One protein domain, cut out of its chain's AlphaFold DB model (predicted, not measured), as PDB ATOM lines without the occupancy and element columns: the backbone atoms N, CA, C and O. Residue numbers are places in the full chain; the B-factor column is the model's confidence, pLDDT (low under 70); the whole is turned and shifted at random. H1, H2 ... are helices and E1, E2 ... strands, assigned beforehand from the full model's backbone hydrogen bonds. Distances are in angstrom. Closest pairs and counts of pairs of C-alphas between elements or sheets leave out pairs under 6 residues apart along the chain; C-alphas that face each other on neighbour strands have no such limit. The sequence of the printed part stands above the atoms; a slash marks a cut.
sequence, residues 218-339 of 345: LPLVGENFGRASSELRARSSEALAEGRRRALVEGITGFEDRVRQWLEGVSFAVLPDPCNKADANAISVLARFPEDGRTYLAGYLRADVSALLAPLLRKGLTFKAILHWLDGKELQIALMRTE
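This is residues 218 to 339 of the 345 residues of an uncharacterized protein of Spirochaetes bacterium (UniProt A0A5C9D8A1). A strongly twisted five-stranded sheet is folded back on itself, E3 and E2 facing E4 and E5 with E1 as hinge; the helical hairpin H1 and H2 reaches away from one end of it, and the short helix H3 packs across E1 and E2 near the other. The 122 printed residues have three named helices and five named strands, in the order H1 H2 E1 E2 E3 H3 E4 E5, class mixed. The sheet's order is E3 E2 E1 E4 E5, antiparallel in E3-E2, E2-E1 and E4-E5. It is only just compact, close to loose, with a radius of gyration of the C-alphas of 16.4 A, and elongated, spanning 55 by 30 by 24 A.

Strands E1, residues 267 to 272, E2, 283 to 288, and E3, 295 to 300, form a meander, each strand the antiparallel neighbour of the one before. E4 is residues 319 to 326, 20.1 A long, and E5 331 to 337, 19.7 A. H1, residues 228 to 250, runs 31.4 A from C-alpha 228 at (120.071, 151.820, 108.479); H2 is 255 to 264 and H3 303 to 314. C-alpha 337 ends E5 at (120.294, 164.391, 89.477).

N 269 and O 286 of E1 and E2 are 2.9 A apart, N 296 and O 287 of E3 and E2 2.9 A, and N 320 and O 336 of E4 and E5 2.8 A, each within hydrogen-bond range. E1 and E4 meet only at a point, C-alphas 268 and 321, which face each other at 5.1 A. H3 is on the sheet at a height of 9.0 A, only just over E2 and E1 with three C-alphas on each, across the strands at 76 degrees to E1 on the local plane; C-alphas Ser 306 and Ile 283, the closest of H3 and E2, are 5.8 A apart. H1 only grazes the sheet with residues 228 to 236, H2 with 263 to 264. H1 and H2, a hairpin, touch at a shallow tilt of 17 degrees, opposite ways, closest at C-alphas Gly 243 and Phe 255, 5.5 A. Every O i to N i+4 pair is within hydrogen-bond range in H1 and H2, 5 of 8 in H3.

C-alphas Val 249 and Lys 315 are farthest apart, 56.4 A. The printed part has no cut and no long link. Residues 225 to 226 and 339 have pLDDT under 70.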
ATOM      1  N   LEU A 218     125.163 152.508  92.581       94.81
ATOM      2  CA  LEU A 218     126.374 152.462  93.392       94.81
ATOM      3  C   LEU A 218     126.147 151.652  94.669       94.81
ATOM      4  O   LEU A 218     125.157 151.893  95.371       94.81
ATOM      5  N   PRO A 219     127.087 150.762  95.028       93.12
ATOM      6  CA  PRO A 219     127.118 150.161  96.349       93.12
ATOM      7  C   PRO A 219     127.510 151.187  97.405       93.12
ATOM      8  O   PRO A 219     128.363 152.052  97.172       93.12
ATOM      9  N   LEU A 220     126.925 151.057  98.593       93.19
ATOM     10  CA  LEU A 220     127.402 151.781  99.761       93.19
ATOM     11  C   LEU A 220     128.565 151.038 100.412       93.19
ATOM     12  O   LEU A 220     128.623 149.813 100.451       93.19
ATOM     13  N   VAL A 221     129.510 151.800 100.954       91.00
ATOM     14  CA  VAL A 221     130.614 151.264 101.753       91.00
ATOM     15  C   VAL A 221     130.475 151.715 103.198       91.00
ATOM     16  O   VAL A 221     129.855 152.735 103.500       91.00
ATOM     17  N   GLY A 222     131.053 150.944 104.119       84.75
ATOM     18  CA  GLY A 222     130.963 151.259 105.543       84.75
ATOM     19  C   GLY A 222     129.559 151.083 106.126       84.75
ATOM     20  O   GLY A 222     129.257 151.665 107.162       84.75
ATOM     21  N   GLU A 223     128.711 150.262 105.500       78.81
ATOM     22  CA  GLU A 223     127.352 149.977 105.980       78.81
ATOM     23  C   GLU A 223     127.322 149.444 107.418       78.81
ATOM     24  O   GLU A 223     126.392 149.724 108.167       78.81
ATOM     25  N   ASN A 224     128.372 148.724 107.825       72.62
ATOM     26  CA  ASN A 224     128.525 148.188 109.181       72.62
ATOM     27  C   ASN A 224     128.694 149.278 110.250       72.62
ATOM     28  O   ASN A 224     128.469 149.017 111.429       72.62
ATOM     29  N   PHE A 225     129.100 150.492 109.859       65.38
ATOM     30  CA  PHE A 225     129.153 151.649 110.756       65.38
ATOM     31  C   PHE A 225     127.788 152.347 110.870       65.38
ATOM     32  O   PHE A 225     127.587 153.176 111.757       65.38
ATOM     33  N   GLY A 226     126.851 152.018 109.979       66.12
ATOM     34  CA  GLY A 226     125.493 152.539 109.951       66.12
ATOM     35  C   GLY A 226     124.489 151.648 110.686       66.12
ATOM     36  O   GLY A 226     124.677 150.444 110.854       66.12
ATOM     37  N   ARG A 227     123.368 152.247 111.106       84.75
ATOM     38  CA  ARG A 227     122.205 151.500 111.625       84.75
ATOM     39  C   ARG A 227     121.204 151.147 110.529       84.75
ATOM     40  O   ARG A 227     120.506 150.147 110.668       84.75
ATOM     41  N   ALA A 228     121.151 151.933 109.448       89.44
ATOM     42  CA  ALA A 228     120.071 151.820 108.479       89.44
ATOM     43  C   ALA A 228     120.086 150.481 107.736       89.44
ATOM     44  O   ALA A 228     119.082 149.782 107.759       89.44
ATOM     45  N   SER A 229     121.210 150.080 107.134       89.81
ATOM     46  CA  SER A 229     121.268 148.835 106.353       89.81
ATOM     47  C   SER A 229     120.957 147.601 107.204       89.81
ATOM     48  O   SER A 229     120.233 146.712 106.765       89.81
ATOM     49  N   SER A 230     121.445 147.564 108.447       89.31
ATOM     50  CA  SER A 230     121.138 146.497 109.408       89.31
ATOM     51  C   SER A 230     119.647 146.444 109.756       89.31
ATOM     52  O   SER A 230     119.064 145.364 109.784       89.31
ATOM     53  N   GLU A 231     119.011 147.599 109.969       91.62
ATOM     54  CA  GLU A 231     117.574 147.700 110.254       91.62
ATOM     55  C   GLU A 231     116.715 147.294 109.048       91.62
ATOM     56  O   GLU A 231     115.784 146.502 109.205       91.62
ATOM     57  N   LEU A 232     117.073 147.751 107.841       92.94
ATOM     58  CA  LEU A 232     116.425 147.358 106.585       92.94
ATOM     59  C   LEU A 232     116.490 145.842 106.376       92.94
ATOM     60  O   LEU A 232     115.465 145.217 106.100       92.94
ATOM     61  N   ARG A 233     117.670 145.233 106.556       92.69
ATOM     62  CA  ARG A 233     117.864 143.781 106.417       92.69
ATOM     63  C   ARG A 233     117.077 142.994 107.452       92.69
ATOM     64  O   ARG A 233     116.373 142.058 107.076       92.69
ATOM     65  N   ALA A 234     117.199 143.357 108.729       92.56
ATOM     66  CA  ALA A 234     116.576 142.626 109.825       92.56
ATOM     67  C   ALA A 234     115.050 142.627 109.688       92.56
ATOM     68  O   ALA A 234     114.446 141.557 109.626       92.56
ATOM     69  N   ARG A 235     114.443 143.812 109.525       92.62
ATOM     70  CA  ARG A 235     112.985 143.940 109.394       92.62
ATOM     71  C   ARG A 235     112.450 143.242 108.151       92.62
ATOM     72  O   ARG A 235     111.464 142.520 108.249       92.62
ATOM     73  N   SER A 236     113.105 143.414 107.000       92.75
ATOM     74  CA  SER A 236     112.657 142.773 105.755       92.75
ATOM     75  C   SER A 236     112.751 141.253 105.848       92.75
ATOM     76  O   SER A 236     111.813 140.555 105.478       92.75
ATOM     77  N   SER A 237     113.857 140.731 106.382       92.94
ATOM     78  CA  SER A 237     114.061 139.286 106.518       92.94
ATOM     79  C   SER A 237     113.059 138.664 107.488       92.94
ATOM     80  O   SER A 237     112.473 137.628 107.178       92.94
ATOM     81  N   GLU A 238     112.822 139.305 108.636       93.56
ATOM     82  CA  GLU A 238     111.844 138.854 109.628       93.56
ATOM     83  C   GLU A 238     110.418 138.889 109.067       93.56
ATOM     84  O   GLU A 238     109.695 137.897 109.162       93.56
ATOM     85  N   ALA A 239     110.035 139.984 108.403       91.25
ATOM     86  CA  ALA A 239     108.716 140.133 107.795       91.25
ATOM     87  C   ALA A 239     108.477 139.129 106.657       91.25
ATOM     88  O   ALA A 239     107.382 138.576 106.549       91.25
ATOM     89  N   LEU A 240     109.488 138.850 105.826       91.44
ATOM     90  CA  LEU A 240     109.401 137.832 104.774       91.44
ATOM     91  C   LEU A 240     109.321 136.417 105.360       91.44
ATOM     92  O   LEU A 240     108.529 135.607 104.881       91.44
ATOM     93  N   ALA A 241     110.108 136.107 106.393       91.12
ATOM     94  CA  ALA A 241     110.070 134.804 107.054       91.12
ATOM     95  C   ALA A 241     108.722 134.556 107.751       91.12
ATOM     96  O   ALA A 241     108.136 133.482 107.605       91.12
ATOM     97  N   GLU A 242     108.202 135.558 108.465       91.94
ATOM     98  CA  GLU A 242     106.886 135.494 109.102       91.94
ATOM     99  C   GLU A 242     105.755 135.431 108.069       91.94
ATOM    100  O   GLU A 242     104.859 134.593 108.153       91.94
ATOM    101  N   GLY A 243     105.831 136.256 107.024       90.44
ATOM    102  CA  GLY A 243     104.872 136.238 105.925       90.44
ATOM    103  C   GLY A 243     104.773 134.865 105.259       90.44
ATOM    104  O   GLY A 243     103.671 134.359 105.070       90.44
ATOM    105  N   ARG A 244     105.912 134.204 105.004       91.62
ATOM    106  CA  ARG A 244     105.949 132.828 104.477       91.62
ATOM    107  C   ARG A 244     105.329 131.820 105.442       91.62
ATOM    108  O   ARG A 244     104.600 130.937 104.999       91.62
ATOM    109  N   ARG A 245     105.577 131.955 106.751       90.81
ATOM    110  CA  ARG A 245     104.981 131.081 107.774       90.81
ATOM    111  C   ARG A 245     103.456 131.206 107.782       90.81
ATOM    112  O   ARG A 245     102.760 130.197 107.722       90.81
ATOM    113  N   ARG A 246     102.933 132.435 107.803       90.56
ATOM    114  CA  ARG A 246     101.484 132.694 107.804       90.56
ATOM    115  C   ARG A 246     100.819 132.382 106.472       90.56
ATOM    116  O   ARG A 246      99.676 131.948 106.466       90.56
ATOM    117  N   ALA A 247     101.515 132.529 105.348       91.44
ATOM    118  CA  ALA A 247     101.000 132.080 104.057       91.44
ATOM    119  C   ALA A 247     100.726 130.567 104.057       91.44
ATOM    120  O   ALA A 247      99.705 130.130 103.534       91.44
ATOM    121  N   LEU A 248     101.604 129.780 104.691       89.50
ATOM    122  CA  LEU A 248     101.453 128.327 104.801       89.50
ATOM    123  C   LEU A 248     100.343 127.905 105.774       89.50
ATOM    124  O   LEU A 248      99.644 126.935 105.501       89.50
ATOM    125  N   VAL A 249     100.198 128.599 106.908       90.44
ATOM    126  CA  VAL A 249      99.255 128.214 107.979       90.44
ATOM    127  C   VAL A 249      97.870 128.842 107.801       90.44
ATOM    128  O   VAL A 249      96.859 128.188 108.027       90.44
ATOM    129  N   GLU A 250      97.822 130.111 107.402       90.44
ATOM    130  CA  GLU A 250      96.624 130.963 107.418       90.44
ATOM    131  C   GLU A 250      96.180 131.385 106.004       90.44
ATOM    132  O   GLU A 250      95.155 132.042 105.850       90.44
ATOM    133  N   GLY A 251      96.947 131.049 104.958       85.50
ATOM    134  CA  GLY A 251      96.642 131.439 103.576       85.50
ATOM    135  C   GLY A 251      96.818 132.936 103.284       85.50
ATOM    136  O   GLY A 251      96.311 133.428 102.276       85.50
ATOM    137  N   ILE A 252      97.521 133.685 104.145       84.75
ATOM    138  CA  ILE A 252      97.753 135.126 103.961       84.75
ATOM    139  C   ILE A 252      98.690 135.378 102.773       84.75
ATOM    140  O   ILE A 252      99.813 134.882 102.728       84.75
ATOM    141  N   THR A 253      98.265 136.239 101.849       86.88
ATOM    142  CA  THR A 253      99.049 136.665 100.678       86.88
ATOM    143  C   THR A 253      99.425 138.157 100.747       86.88
ATOM    144  O   THR A 253      99.066 138.878 101.686       86.88
ATOM    145  N   GLY A 254     100.232 138.629  99.788       86.12
ATOM    146  CA  GLY A 254     100.589 140.050  99.632       86.12
ATOM    147  C   GLY A 254     101.615 140.598 100.634       86.12
ATOM    148  O   GLY A 254     101.811 141.807 100.715       86.12
ATOM    149  N   PHE A 255     102.272 139.746 101.427       88.81
ATOM    150  CA  PHE A 255     103.301 140.194 102.373       88.81
ATOM    151  C   PHE A 255     104.578 140.686 101.673       88.81
ATOM    152  O   PHE A 255     105.187 141.639 102.150       88.81
ATOM    153  N   GLU A 256     104.952 140.096 100.532       89.25
ATOM    154  CA  GLU A 256     106.118 140.523  99.743       89.25
ATOM    155  C   GLU A 256     105.936 141.949  99.199       89.25
ATOM    156  O   GLU A 256     106.846 142.770  99.313       89.25
ATOM    157  N   ASP A 257     104.734 142.282  98.712       89.88
ATOM    158  CA  ASP A 257     104.407 143.628  98.225       89.88
ATOM    159  C   ASP A 257     104.431 144.670  99.348       89.88
ATOM    160  O   ASP A 257     104.910 145.782  99.144       89.88
ATOM    161  N   ARG A 258     103.976 144.317 100.559       90.19
ATOM    162  CA  ARG A 258     104.059 145.216 101.724       90.19
ATOM    163  C   ARG A 258     105.505 145.503 102.126       90.19
ATOM    164  O   ARG A 258     105.835 146.653 102.405       90.19
ATOM    165  N   VAL A 259     106.365 144.481 102.143       91.62
ATOM    166  CA  VAL A 259     107.805 144.657 102.421       91.62
ATOM    167  C   VAL A 259     108.447 145.529 101.344       91.62
ATOM    168  O   VAL A 259     109.187 146.454 101.672       91.62
ATOM    169  N   ARG A 260     108.113 145.295 100.069       91.88
ATOM    170  CA  ARG A 260     108.569 146.135  98.958       91.88
ATOM    171  C   ARG A 260     108.145 147.593  99.134       91.88
ATOM    172  O   ARG A 260     109.003 148.463  99.099       91.88
ATOM    173  N   GLN A 261     106.860 147.857  99.359       91.88
ATOM    174  CA  GLN A 261     106.336 149.216  99.542       91.88
ATOM    175  C   GLN A 261     106.995 149.931 100.723       91.88
ATOM    176  O   GLN A 261     107.282 151.123 100.645       91.88
ATOM    177  N   TRP A 262     107.260 149.205 101.811       94.31
ATOM    178  CA  TRP A 262     107.985 149.750 102.951       94.31
ATOM    179  C   TRP A 262     109.412 150.169 102.575       94.31
ATOM    180  O   TRP A 262     109.807 151.298 102.858       94.31
ATOM    181  N   LEU A 263     110.158 149.297 101.887       94.38
ATOM    182  CA  LEU A 263     111.514 149.588 101.410       94.38
ATOM    183  C   LEU A 263     111.549 150.747 100.403       94.38
ATOM    184  O   LEU A 263     112.428 151.604 100.485       94.38
ATOM    185  N   GLU A 264     110.578 150.812  99.493       93.50
ATOM    186  CA  GLU A 264     110.404 151.915  98.537       93.50
ATOM    187  C   GLU A 264     110.027 153.238  99.225       93.50
ATOM    188  O   GLU A 264     110.321 154.315  98.703       93.50
ATOM    189  N   GLY A 265     109.416 153.174 100.413       92.62
ATOM    190  CA  GLY A 265     109.085 154.332 101.242       92.62
ATOM    191  C   GLY A 265     110.281 154.959 101.969       92.62
ATOM    192  O   GLY A 265     110.162 156.071 102.487       92.62
ATOM    193  N   VAL A 266     111.437 154.287 102.012       94.19
ATOM    194  CA  VAL A 266     112.651 154.810 102.654       94.19
ATOM    195  C   VAL A 266     113.285 155.884 101.772       94.19
ATOM    196  O   VAL A 266     113.647 155.653 100.618       94.19
ATOM    197  N   SER A 267     113.463 157.076 102.335       93.50
ATOM    198  CA  SER A 267     114.087 158.205 101.642       93.50
ATOM    199  C   SER A 267     115.597 158.206 101.860       93.50
ATOM    200  O   SER A 267     116.049 158.099 102.999       93.50
ATOM    201  N   PHE A 268     116.376 158.369 100.787       94.38
ATOM    202  CA  PHE A 268     117.834 158.450 100.855       94.38
ATOM    203  C   PHE A 268     118.322 159.855 100.486       94.38
ATOM    204  O   PHE A 268     118.092 160.343  99.376       94.38
ATOM    205  N   ALA A 269     119.030 160.495 101.416       92.50
ATOM    206  CA  ALA A 269     119.684 161.783 101.215       92.50
ATOM    207  C   ALA A 269     121.189 161.589 101.007       92.50
ATOM    208  O   ALA A 269     121.829 160.840 101.744       92.50
ATOM    209  N   VAL A 270     121.753 162.290 100.022       93.19
ATOM    210  CA  VAL A 270     123.176 162.234  99.664       93.19
ATOM    211  C   VAL A 270     123.816 163.568 100.017       93.19
ATOM    212  O   VAL A 270     123.436 164.598  99.462       93.19
ATOM    213  N   LEU A 271     124.757 163.558 100.961       91.62
ATOM    214  CA  LEU A 271     125.292 164.777 101.569       91.62
ATOM    215  C   LEU A 271     126.825 164.748 101.624       91.62
ATOM    216  O   LEU A 271     127.391 163.749 102.079       91.62
ATOM    217  N   PRO A 272     127.510 165.840 101.231       92.06
ATOM    218  CA  PRO A 272     128.930 166.007 101.526       92.06
ATOM    219  C   PRO A 272     129.191 165.915 103.035       92.06
ATOM    220  O   PRO A 272     128.481 166.537 103.823       92.06
ATOM    221  N   ASP A 273     130.239 165.196 103.422       90.62
ATOM    222  CA  ASP A 273     130.746 165.092 104.793       90.62
ATOM    223  C   ASP A 273     132.190 165.636 104.854       90.62
ATOM    224  O   ASP A 273     133.151 164.875 104.979       90.62
ATOM    225  N   PRO A 274     132.385 166.965 104.722       83.44
ATOM    226  CA  PRO A 274     133.718 167.571 104.657       83.44
ATOM    227  C   PRO A 274     134.502 167.462 105.975       83.44
ATOM    228  O   PRO A 274     135.696 167.749 106.005       83.44
ATOM    229  N   CYS A 275     133.840 167.080 107.071       84.94
ATOM    230  CA  CYS A 275     134.455 166.890 108.382       84.94
ATOM    231  C   CYS A 275     134.976 165.461 108.590       84.94
ATOM    232  O   CYS A 275     135.545 165.164 109.647       84.94
ATOM    233  N   ASN A 276     134.799 164.573 107.609       87.81
ATOM    234  CA  ASN A 276     135.331 163.224 107.661       87.81
ATOM    235  C   ASN A 276     136.868 163.252 107.705       87.81
ATOM    236  O   ASN A 276     137.532 163.800 106.827       87.81
ATOM    237  N   LYS A 277     137.450 162.642 108.742       85.94
ATOM    238  CA  LYS A 277     138.904 162.668 108.975       85.94
ATOM    239  C   LYS A 277     139.705 161.829 107.973       85.94
ATOM    240  O   LYS A 277     140.911 162.023 107.876       85.94
ATOM    241  N   ALA A 278     139.063 160.880 107.290       86.50
ATOM    242  CA  ALA A 278     139.720 159.953 106.373       86.50
ATOM    243  C   ALA A 278     139.637 160.402 104.905       86.50
ATOM    244  O   ALA A 278     140.530 160.077 104.128       86.50
ATOM    245  N   ASP A 279     138.595 161.147 104.524       88.56
ATOM    246  CA  ASP A 279     138.378 161.609 103.148       88.56
ATOM    247  C   ASP A 279     137.687 162.982 103.123       88.56
ATOM    248  O   ASP A 279     136.507 163.108 103.439       88.56
ATOM    249  N   ALA A 280     138.403 164.017 102.679       89.31
ATOM    250  CA  ALA A 280     137.874 165.382 102.562       89.31
ATOM    251  C   ALA A 280     136.776 165.537 101.486       89.31
ATOM    252  O   ALA A 280     136.098 166.568 101.425       89.31
ATOM    253  N   ASN A 281     136.615 164.544 100.609       93.56
ATOM    254  CA  ASN A 281     135.544 164.479  99.622       93.56
ATOM    255  C   ASN A 281     134.443 163.496 100.023       93.56
ATOM    256  O   ASN A 281     133.587 163.234  99.182       93.56
ATOM    257  N   ALA A 282     134.439 162.967 101.252       94.25
ATOM    258  CA  ALA A 282     133.465 161.970 101.676       94.25
ATOM    259  C   ALA A 282     132.030 162.423 101.379       94.25
ATOM    260  O   ALA A 282     131.643 163.567 101.630       94.25
ATOM    261  N   ILE A 283     131.227 161.499 100.856       94.88
ATOM    262  CA  ILE A 283     129.798 161.701 100.627       94.88
ATOM    263  C   ILE A 283     129.058 160.644 101.434       94.88
ATOM    264  O   ILE A 283     129.178 159.446 101.175       94.88
ATOM    265  N   SER A 284     128.309 161.103 102.429       93.56
ATOM    266  CA  SER A 284     127.463 160.268 103.273       93.56
ATOM    267  C   SER A 284     126.098 160.045 102.627       93.56
ATOM    268  O   SER A 284     125.567 160.913 101.925       93.56
ATOM    269  N   VAL A 285     125.520 158.875 102.886       94.62
ATOM    270  CA  VAL A 285     124.157 158.530 102.490       94.62
ATOM    271  C   VAL A 285     123.346 158.252 103.746       94.62
ATOM    272  O   VAL A 285     123.659 157.345 104.521       94.62
ATOM    273  N   LEU A 286     122.302 159.048 103.955       94.19
ATOM    274  CA  LEU A 286     121.400 158.942 105.095       94.19
ATOM    275  C   LEU A 286     120.070 158.343 104.648       94.19
ATOM    276  O   LEU A 286     119.493 158.806 103.670       94.19
ATOM    277  N   ALA A 287     119.573 157.356 105.383       95.00
ATOM    278  CA  ALA A 287     118.260 156.761 105.175       95.00
ATOM    279  C   ALA A 287     117.278 157.276 106.229       95.00
ATOM    280  O   ALA A 287     117.550 157.194 107.430       95.00
ATOM    281  N   ARG A 288     116.137 157.788 105.773       94.94
ATOM    282  CA  ARG A 288     115.025 158.251 106.601       94.94
ATOM    283  C   ARG A 288     113.864 157.269 106.501       94.94
ATOM    284  O   ARG A 288     113.325 157.060 105.414       94.94
ATOM    285  N   PHE A 289     113.487 156.700 107.640       93.94
ATOM    286  CA  PHE A 289     112.445 155.681 107.739       93.94
ATOM    287  C   PHE A 289     111.042 156.314 107.698       93.94
ATOM    288  O   PHE A 289     110.835 157.362 108.322       93.94
ATOM    289  N   PRO A 290     110.090 155.731 106.946       91.44
ATOM    290  CA  PRO A 290     108.781 156.339 106.704       91.44
ATOM    291  C   PRO A 290     107.866 156.399 107.937       91.44
ATOM    292  O   PRO A 290     106.983 157.249 107.984       91.44
ATOM    293  N   GLU A 291     108.054 155.533 108.932       89.25
ATOM    294  CA  GLU A 291     107.116 155.386 110.055       89.25
ATOM    295  C   GLU A 291     107.243 156.495 111.100       89.25
ATOM    296  O   GLU A 291     106.246 156.965 111.642       89.25
ATOM    297  N   ASP A 292     108.473 156.900 111.399       89.69
ATOM    298  CA  ASP A 292     108.787 157.826 112.492       89.69
ATOM    299  C   ASP A 292     109.744 158.950 112.071       89.69
ATOM    300  O   ASP A 292     110.085 159.828 112.865       89.69
ATOM    301  N   GLY A 293     110.185 158.944 110.811       90.50
ATOM    302  CA  GLY A 293     111.097 159.939 110.272       90.50
ATOM    303  C   GLY A 293     112.511 159.870 110.847       90.50
ATOM    304  O   GLY A 293     113.300 160.775 110.548       90.50
ATOM    305  N   ARG A 294     112.859 158.840 111.636       93.44
ATOM    306  CA  ARG A 294     114.226 158.651 112.132       93.44
ATOM    307  C   ARG A 294     115.172 158.520 110.954       93.44
ATOM    308  O   ARG A 294     114.868 157.885 109.946       93.44
ATOM    309  N   THR A 295     116.323 159.162 111.093       93.25
ATOM    310  CA  THR A 295     117.344 159.206 110.053       93.25
ATOM    311  C   THR A 295     118.618 158.570 110.579       93.25
ATOM    312  O   THR A 295     119.135 158.971 111.621       93.25
ATOM    313  N   TYR A 296     119.112 157.570 109.859       93.62
ATOM    314  CA  TYR A 296     120.328 156.843 110.194       93.62
ATOM    315  C   TYR A 296     121.305 156.881 109.024       93.62
ATOM    316  O   TYR A 296     120.906 156.913 107.860       93.62
ATOM    317  N   LEU A 297     122.600 156.835 109.332       93.31
ATOM    318  CA  LEU A 297     123.627 156.606 108.322       93.31
ATOM    319  C   LEU A 297     123.401 155.227 107.682       93.31
ATOM    320  O   LEU A 297     123.321 154.220 108.395       93.31
ATOM    321  N   ALA A 298     123.278 155.201 106.354       93.38
ATOM    322  CA  ALA A 298     123.237 153.983 105.547       93.38
ATOM    323  C   ALA A 298     124.638 153.565 105.089       93.38
ATOM    324  O   ALA A 298     124.935 152.380 104.999       93.38
ATOM    325  N   GLY A 299     125.518 154.538 104.864       93.88
ATOM    326  CA  GLY A 299     126.914 154.312 104.522       93.88
ATOM    327  C   GLY A 299     127.504 155.522 103.815       93.88
ATOM    328  O   GLY A 299     126.958 156.626 103.877       93.88
ATOM    329  N   TYR A 300     128.611 155.298 103.124       94.00
ATOM    330  CA  TYR A 300     129.296 156.303 102.325       94.00
ATOM    331  C   TYR A 300     129.363 155.867 100.868       94.00
ATOM    332  O   TYR A 300     129.418 154.673 100.565       94.00
ATOM    333  N   LEU A 301     129.413 156.841  99.963       93.88
ATOM    334  CA  LEU A 301     129.921 156.578  98.626       93.88
ATOM    335  C   LEU A 301     131.423 156.318  98.714       93.88
ATOM    336  O   LEU A 301     132.149 156.860  99.553       93.88
ATOM    337  N   ARG A 302     131.899 155.472  97.818       92.50
ATOM    338  CA  ARG A 302     133.300 155.093  97.748       92.50
ATOM    339  C   ARG A 302     134.212 156.286  97.476       92.50
ATOM    340  O   ARG A 302     133.893 157.073  96.597       92.50
ATOM    341  N   ALA A 303     135.366 156.371  98.142       91.19
ATOM    342  CA  ALA A 303     136.260 157.536  98.079       91.19
ATOM    343  C   ALA A 303     136.588 158.005  96.646       91.19
ATOM    344  O   ALA A 303     136.471 159.188  96.343       91.19
ATOM    345  N   ASP A 304     136.912 157.089  95.727       90.94
ATOM    346  CA  ASP A 304     137.218 157.462  94.336       90.94
ATOM    347  C   ASP A 304     136.003 158.006  93.572       90.94
ATOM    348  O   ASP A 304     136.131 158.923  92.763       90.94
ATOM    349  N   VAL A 305     134.813 157.460  93.840       92.88
ATOM    350  CA  VAL A 305     133.551 157.964  93.280       92.88
ATOM    351  C   VAL A 305     133.225 159.325  93.900       92.88
ATOM    352  O   VAL A 305     132.893 160.275  93.193       92.88
ATOM    353  N   SER A 306     133.394 159.450  95.216       93.19
ATOM    354  CA  SER A 306     133.181 160.675  95.982       93.19
ATOM    355  C   SER A 306     134.084 161.812  95.514       93.19
ATOM    356  O   SER A 306     133.609 162.927  95.320       93.19
ATOM    357  N   ALA A 307     135.355 161.536  95.215       90.56
ATOM    358  CA  ALA A 307     136.294 162.515  94.675       90.56
ATOM    359  C   ALA A 307     135.837 163.116  93.332       90.56
ATOM    360  O   ALA A 307     136.165 164.265  93.036       90.56
ATOM    361  N   LEU A 308     135.063 162.370  92.538       88.94
ATOM    362  CA  LEU A 308     134.515 162.836  91.261       88.94
ATOM    363  C   LEU A 308     133.154 163.521  91.414       88.94
ATOM    364  O   LEU A 308     132.875 164.491  90.714       88.94
ATOM    365  N   LEU A 309     132.315 163.064  92.344       90.94
ATOM    366  CA  LEU A 309     130.990 163.646  92.575       90.94
ATOM    367  C   LEU A 309     131.023 164.889  93.477       90.94
ATOM    368  O   LEU A 309     130.193 165.785  93.317       90.94
ATOM    369  N   ALA A 310     131.981 164.999  94.398       91.25
ATOM    370  CA  ALA A 310     132.083 166.129  95.320       91.25
ATOM    371  C   ALA A 310     132.272 167.485  94.606       91.25
ATOM    372  O   ALA A 310     131.596 168.443  94.989       91.25
ATOM    373  N   PRO A 311     133.102 167.617  93.548       87.94
ATOM    374  CA  PRO A 311     133.153 168.836  92.741       87.94
ATOM    375  C   PRO A 311     131.796 169.223  92.141       87.94
ATOM    376  O   PRO A 311     131.466 170.407  92.107       87.94
ATOM    377  N   LEU A 312     130.994 168.245  91.712       87.69
ATOM    378  CA  LEU A 312     129.658 168.485  91.164       87.69
ATOM    379  C   LEU A 312     128.698 169.001  92.246       87.69
ATOM    380  O   LEU A 312     128.004 169.994  92.031       87.69
ATOM    381  N   LEU A 313     128.725 168.404  93.440       88.56
ATOM    382  CA  LEU A 313     127.963 168.895  94.597       88.56
ATOM    383  C   LEU A 313     128.359 170.331  94.975       88.56
ATOM    384  O   LEU A 313     127.494 171.170  95.218       88.56
ATOM    385  N   ARG A 314     129.660 170.658  94.955       86.62
ATOM    386  CA  ARG A 314     130.163 172.021  95.224       86.62
ATOM    387  C   ARG A 314     129.726 173.042  94.168       86.62
ATOM    388  O   ARG A 314     129.537 174.203  94.510       86.62
ATOM    389  N   LYS A 315     129.520 172.621  92.913       85.69
ATOM    390  CA  LYS A 315     128.915 173.443  91.844       85.69
ATOM    391  C   LYS A 315     127.398 173.654  92.025       85.69
ATOM    392  O   LYS A 315     126.775 174.312  91.197       85.69
ATOM    393  N   GLY A 316     126.793 173.104  93.081       84.75
ATOM    394  CA  GLY A 316     125.367 173.242  93.383       84.75
ATOM    395  C   GLY A 316     124.481 172.175  92.740       84.75
ATOM    396  O   GLY A 316     123.256 172.318  92.760       84.75
ATOM    397  N   LEU A 317     125.057 171.106  92.173       86.56
ATOM    398  CA  LEU A 317     124.257 169.957  91.758       86.56
ATOM    399  C   LEU A 317     123.734 169.242  93.001       86.56
ATOM    400  O   LEU A 317     124.429 169.096  94.002       86.56
ATOM    401  N   THR A 318     122.491 168.791  92.918       88.06
ATOM    402  CA  THR A 318     121.845 168.000  93.960       88.06
ATOM    403  C   THR A 318     121.505 166.635  93.386       88.06
ATOM    404  O   THR A 318     121.157 166.518  92.206       88.06
ATOM    405  N   PHE A 319     121.647 165.602  94.210       89.00
ATOM    406  CA  PHE A 319     121.328 164.237  93.830       89.00
ATOM    407  C   PHE A 319     120.247 163.672  94.744       89.00
ATOM    408  O   PHE A 319     120.287 163.850  95.962       89.00
ATOM    409  N   LYS A 320     119.308 162.944  94.146       88.56
ATOM    410  CA  LYS A 320     118.398 162.039  94.842       88.56
ATOM    411  C   LYS A 320     118.980 160.636  94.787       88.56
ATOM    412  O   LYS A 320     119.493 160.218  93.751       88.56
ATOM    413  N   ALA A 321     118.848 159.909  95.887       93.19
ATOM    414  CA  ALA A 321     119.092 158.481  95.930       93.19
ATOM    415  C   ALA A 321     117.778 157.739  96.194       93.19
ATOM    416  O   ALA A 321     116.901 158.230  96.907       93.19
ATOM    417  N   ILE A 322     117.645 156.558  95.603       93.25
ATOM    418  CA  ILE A 322     116.588 155.591  95.913       93.25
ATOM    419  C   ILE A 322     117.219 154.220  96.121       93.25
ATOM    420  O   ILE A 322     118.271 153.938  95.542       93.25
ATOM    421  N   LEU A 323     116.581 153.364  96.918       94.56
ATOM    422  CA  LEU A 323     117.027 151.983  97.067       94.56
ATOM    423  C   LEU A 323     116.928 151.264  95.717       94.56
ATOM    424  O   LEU A 323     115.872 151.265  95.081       94.56
ATOM    425  N   HIS A 324     118.029 150.649  95.292       92.75
ATOM    426  CA  HIS A 324     118.081 149.858  94.070       92.75
ATOM    427  C   HIS A 324     118.100 148.358  94.366       92.75
ATOM    428  O   HIS A 324     117.281 147.618  93.821       92.75
ATOM    429  N   TRP A 325     118.987 147.938  95.269       91.50
ATOM    430  CA  TRP A 325     119.189 146.541  95.638       91.50
ATOM    431  C   TRP A 325     119.452 146.417  97.134       91.50
ATOM    432  O   TRP A 325     120.169 147.235  97.718       91.50
ATOM    433  N   LEU A 326     118.892 145.375  97.741       91.75
ATOM    434  CA  LEU A 326     119.196 144.980  99.110       91.75
ATOM    435  C   LEU A 326     119.283 143.460  99.200       91.75
ATOM    436  O   LEU A 326     118.310 142.754  98.929       91.75
ATOM    437  N   ASP A 327     120.416 142.962  99.678       88.62
ATOM    438  CA  ASP A 327     120.564 141.568 100.081       88.62
ATOM    439  C   ASP A 327     121.243 141.447 101.455       88.62
ATOM    440  O   ASP A 327     121.387 142.422 102.200       88.62
ATOM    441  N   GLY A 328     121.629 140.226 101.831       81.62
ATOM    442  CA  GLY A 328     122.269 139.951 103.120       81.62
ATOM    443  C   GLY A 328     123.668 140.556 103.299       81.62
ATOM    444  O   GLY A 328     124.194 140.498 104.408       81.62
ATOM    445  N   LYS A 329     124.286 141.105 102.250       83.06
ATOM    446  CA  LYS A 329     125.674 141.591 102.242       83.06
ATOM    447  C   LYS A 329     125.818 143.027 101.754       83.06
ATOM    448  O   LYS A 329     126.732 143.705 102.206       83.06
ATOM    449  N   GLU A 330     124.948 143.472 100.858       87.56
ATOM    450  CA  GLU A 330     125.137 144.710 100.107       87.56
ATOM    451  C   GLU A 330     123.850 145.538 100.061       87.56
ATOM    452  O   GLU A 330     122.737 144.998 100.029       87.56
ATOM    453  N   LEU A 331     124.005 146.858 100.126       92.31
ATOM    454  CA  LEU A 331     122.972 147.840  99.835       92.31
ATOM    455  C   LEU A 331     123.456 148.713  98.679       92.31
ATOM    456  O   LEU A 331     124.497 149.368  98.769       92.31
ATOM    457  N   GLN A 332     122.665 148.765  97.611       93.88
ATOM    458  CA  GLN A 332     122.932 149.629  96.466       93.88
ATOM    459  C   GLN A 332     121.842 150.680  96.317       93.88
ATOM    460  O   GLN A 332     120.647 150.404  96.475       93.88
ATOM    461  N   ILE A 333     122.260 151.888  95.956       94.94
ATOM    462  CA  ILE A 333     121.366 153.000  95.648       94.94
ATOM    463  C   ILE A 333     121.476 153.383  94.177       94.94
ATOM    464  O   ILE A 333     122.554 153.323  93.591       94.94
ATOM    465  N   ALA A 334     120.370 153.836  93.592       94.94
ATOM    466  CA  ALA A 334     120.390 154.536  92.315       94.94
ATOM    467  C   ALA A 334     120.468 156.043  92.579       94.94
ATOM    468  O   ALA A 334     119.547 156.633  93.150       94.94
ATOM    469  N   LEU A 335     121.577 156.649  92.169       94.50
ATOM    470  CA  LEU A 335     121.840 158.078  92.249       94.50
ATOM    471  C   LEU A 335     121.358 158.771  90.971       94.50
ATOM    472  O   LEU A 335     121.709 158.359  89.868       94.50
ATOM    473  N   MET A 336     120.578 159.837  91.112       92.12
ATOM    474  CA  MET A 336     120.033 160.614  89.995       92.12
ATOM    475  C   MET A 336     120.136 162.099  90.308       92.12
ATOM    476  O   MET A 336     119.982 162.502  91.462       92.12
ATOM    477  N   ARG A 337     120.353 162.937  89.295       89.56
ATOM    478  CA  ARG A 337     120.294 164.391  89.477       89.56
ATOM    479  C   ARG A 337     118.866 164.820  89.825       89.56
ATOM    480  O   ARG A 337     117.911 164.380  89.193       89.56
ATOM    481  N   THR A 338     118.723 165.716  90.796       83.12
ATOM    482  CA  THR A 338     117.468 166.438  91.025       83.12
ATOM    483  C   THR A 338     117.442 167.729  90.228       83.12
ATOM    484  O   THR A 338     118.391 168.519  90.255       83.12
ATOM    485  N   GLU A 339     116.338 167.968  89.527       69.38
ATOM    486  CA  GLU A 339     116.061 169.289  88.980       69.38
ATOM    487  C   GLU A 339     115.826 170.248  90.148       69.38
ATOM    488  O   GLU A 339     114.915 170.073  90.960       69.38
TER     489      GLU A 339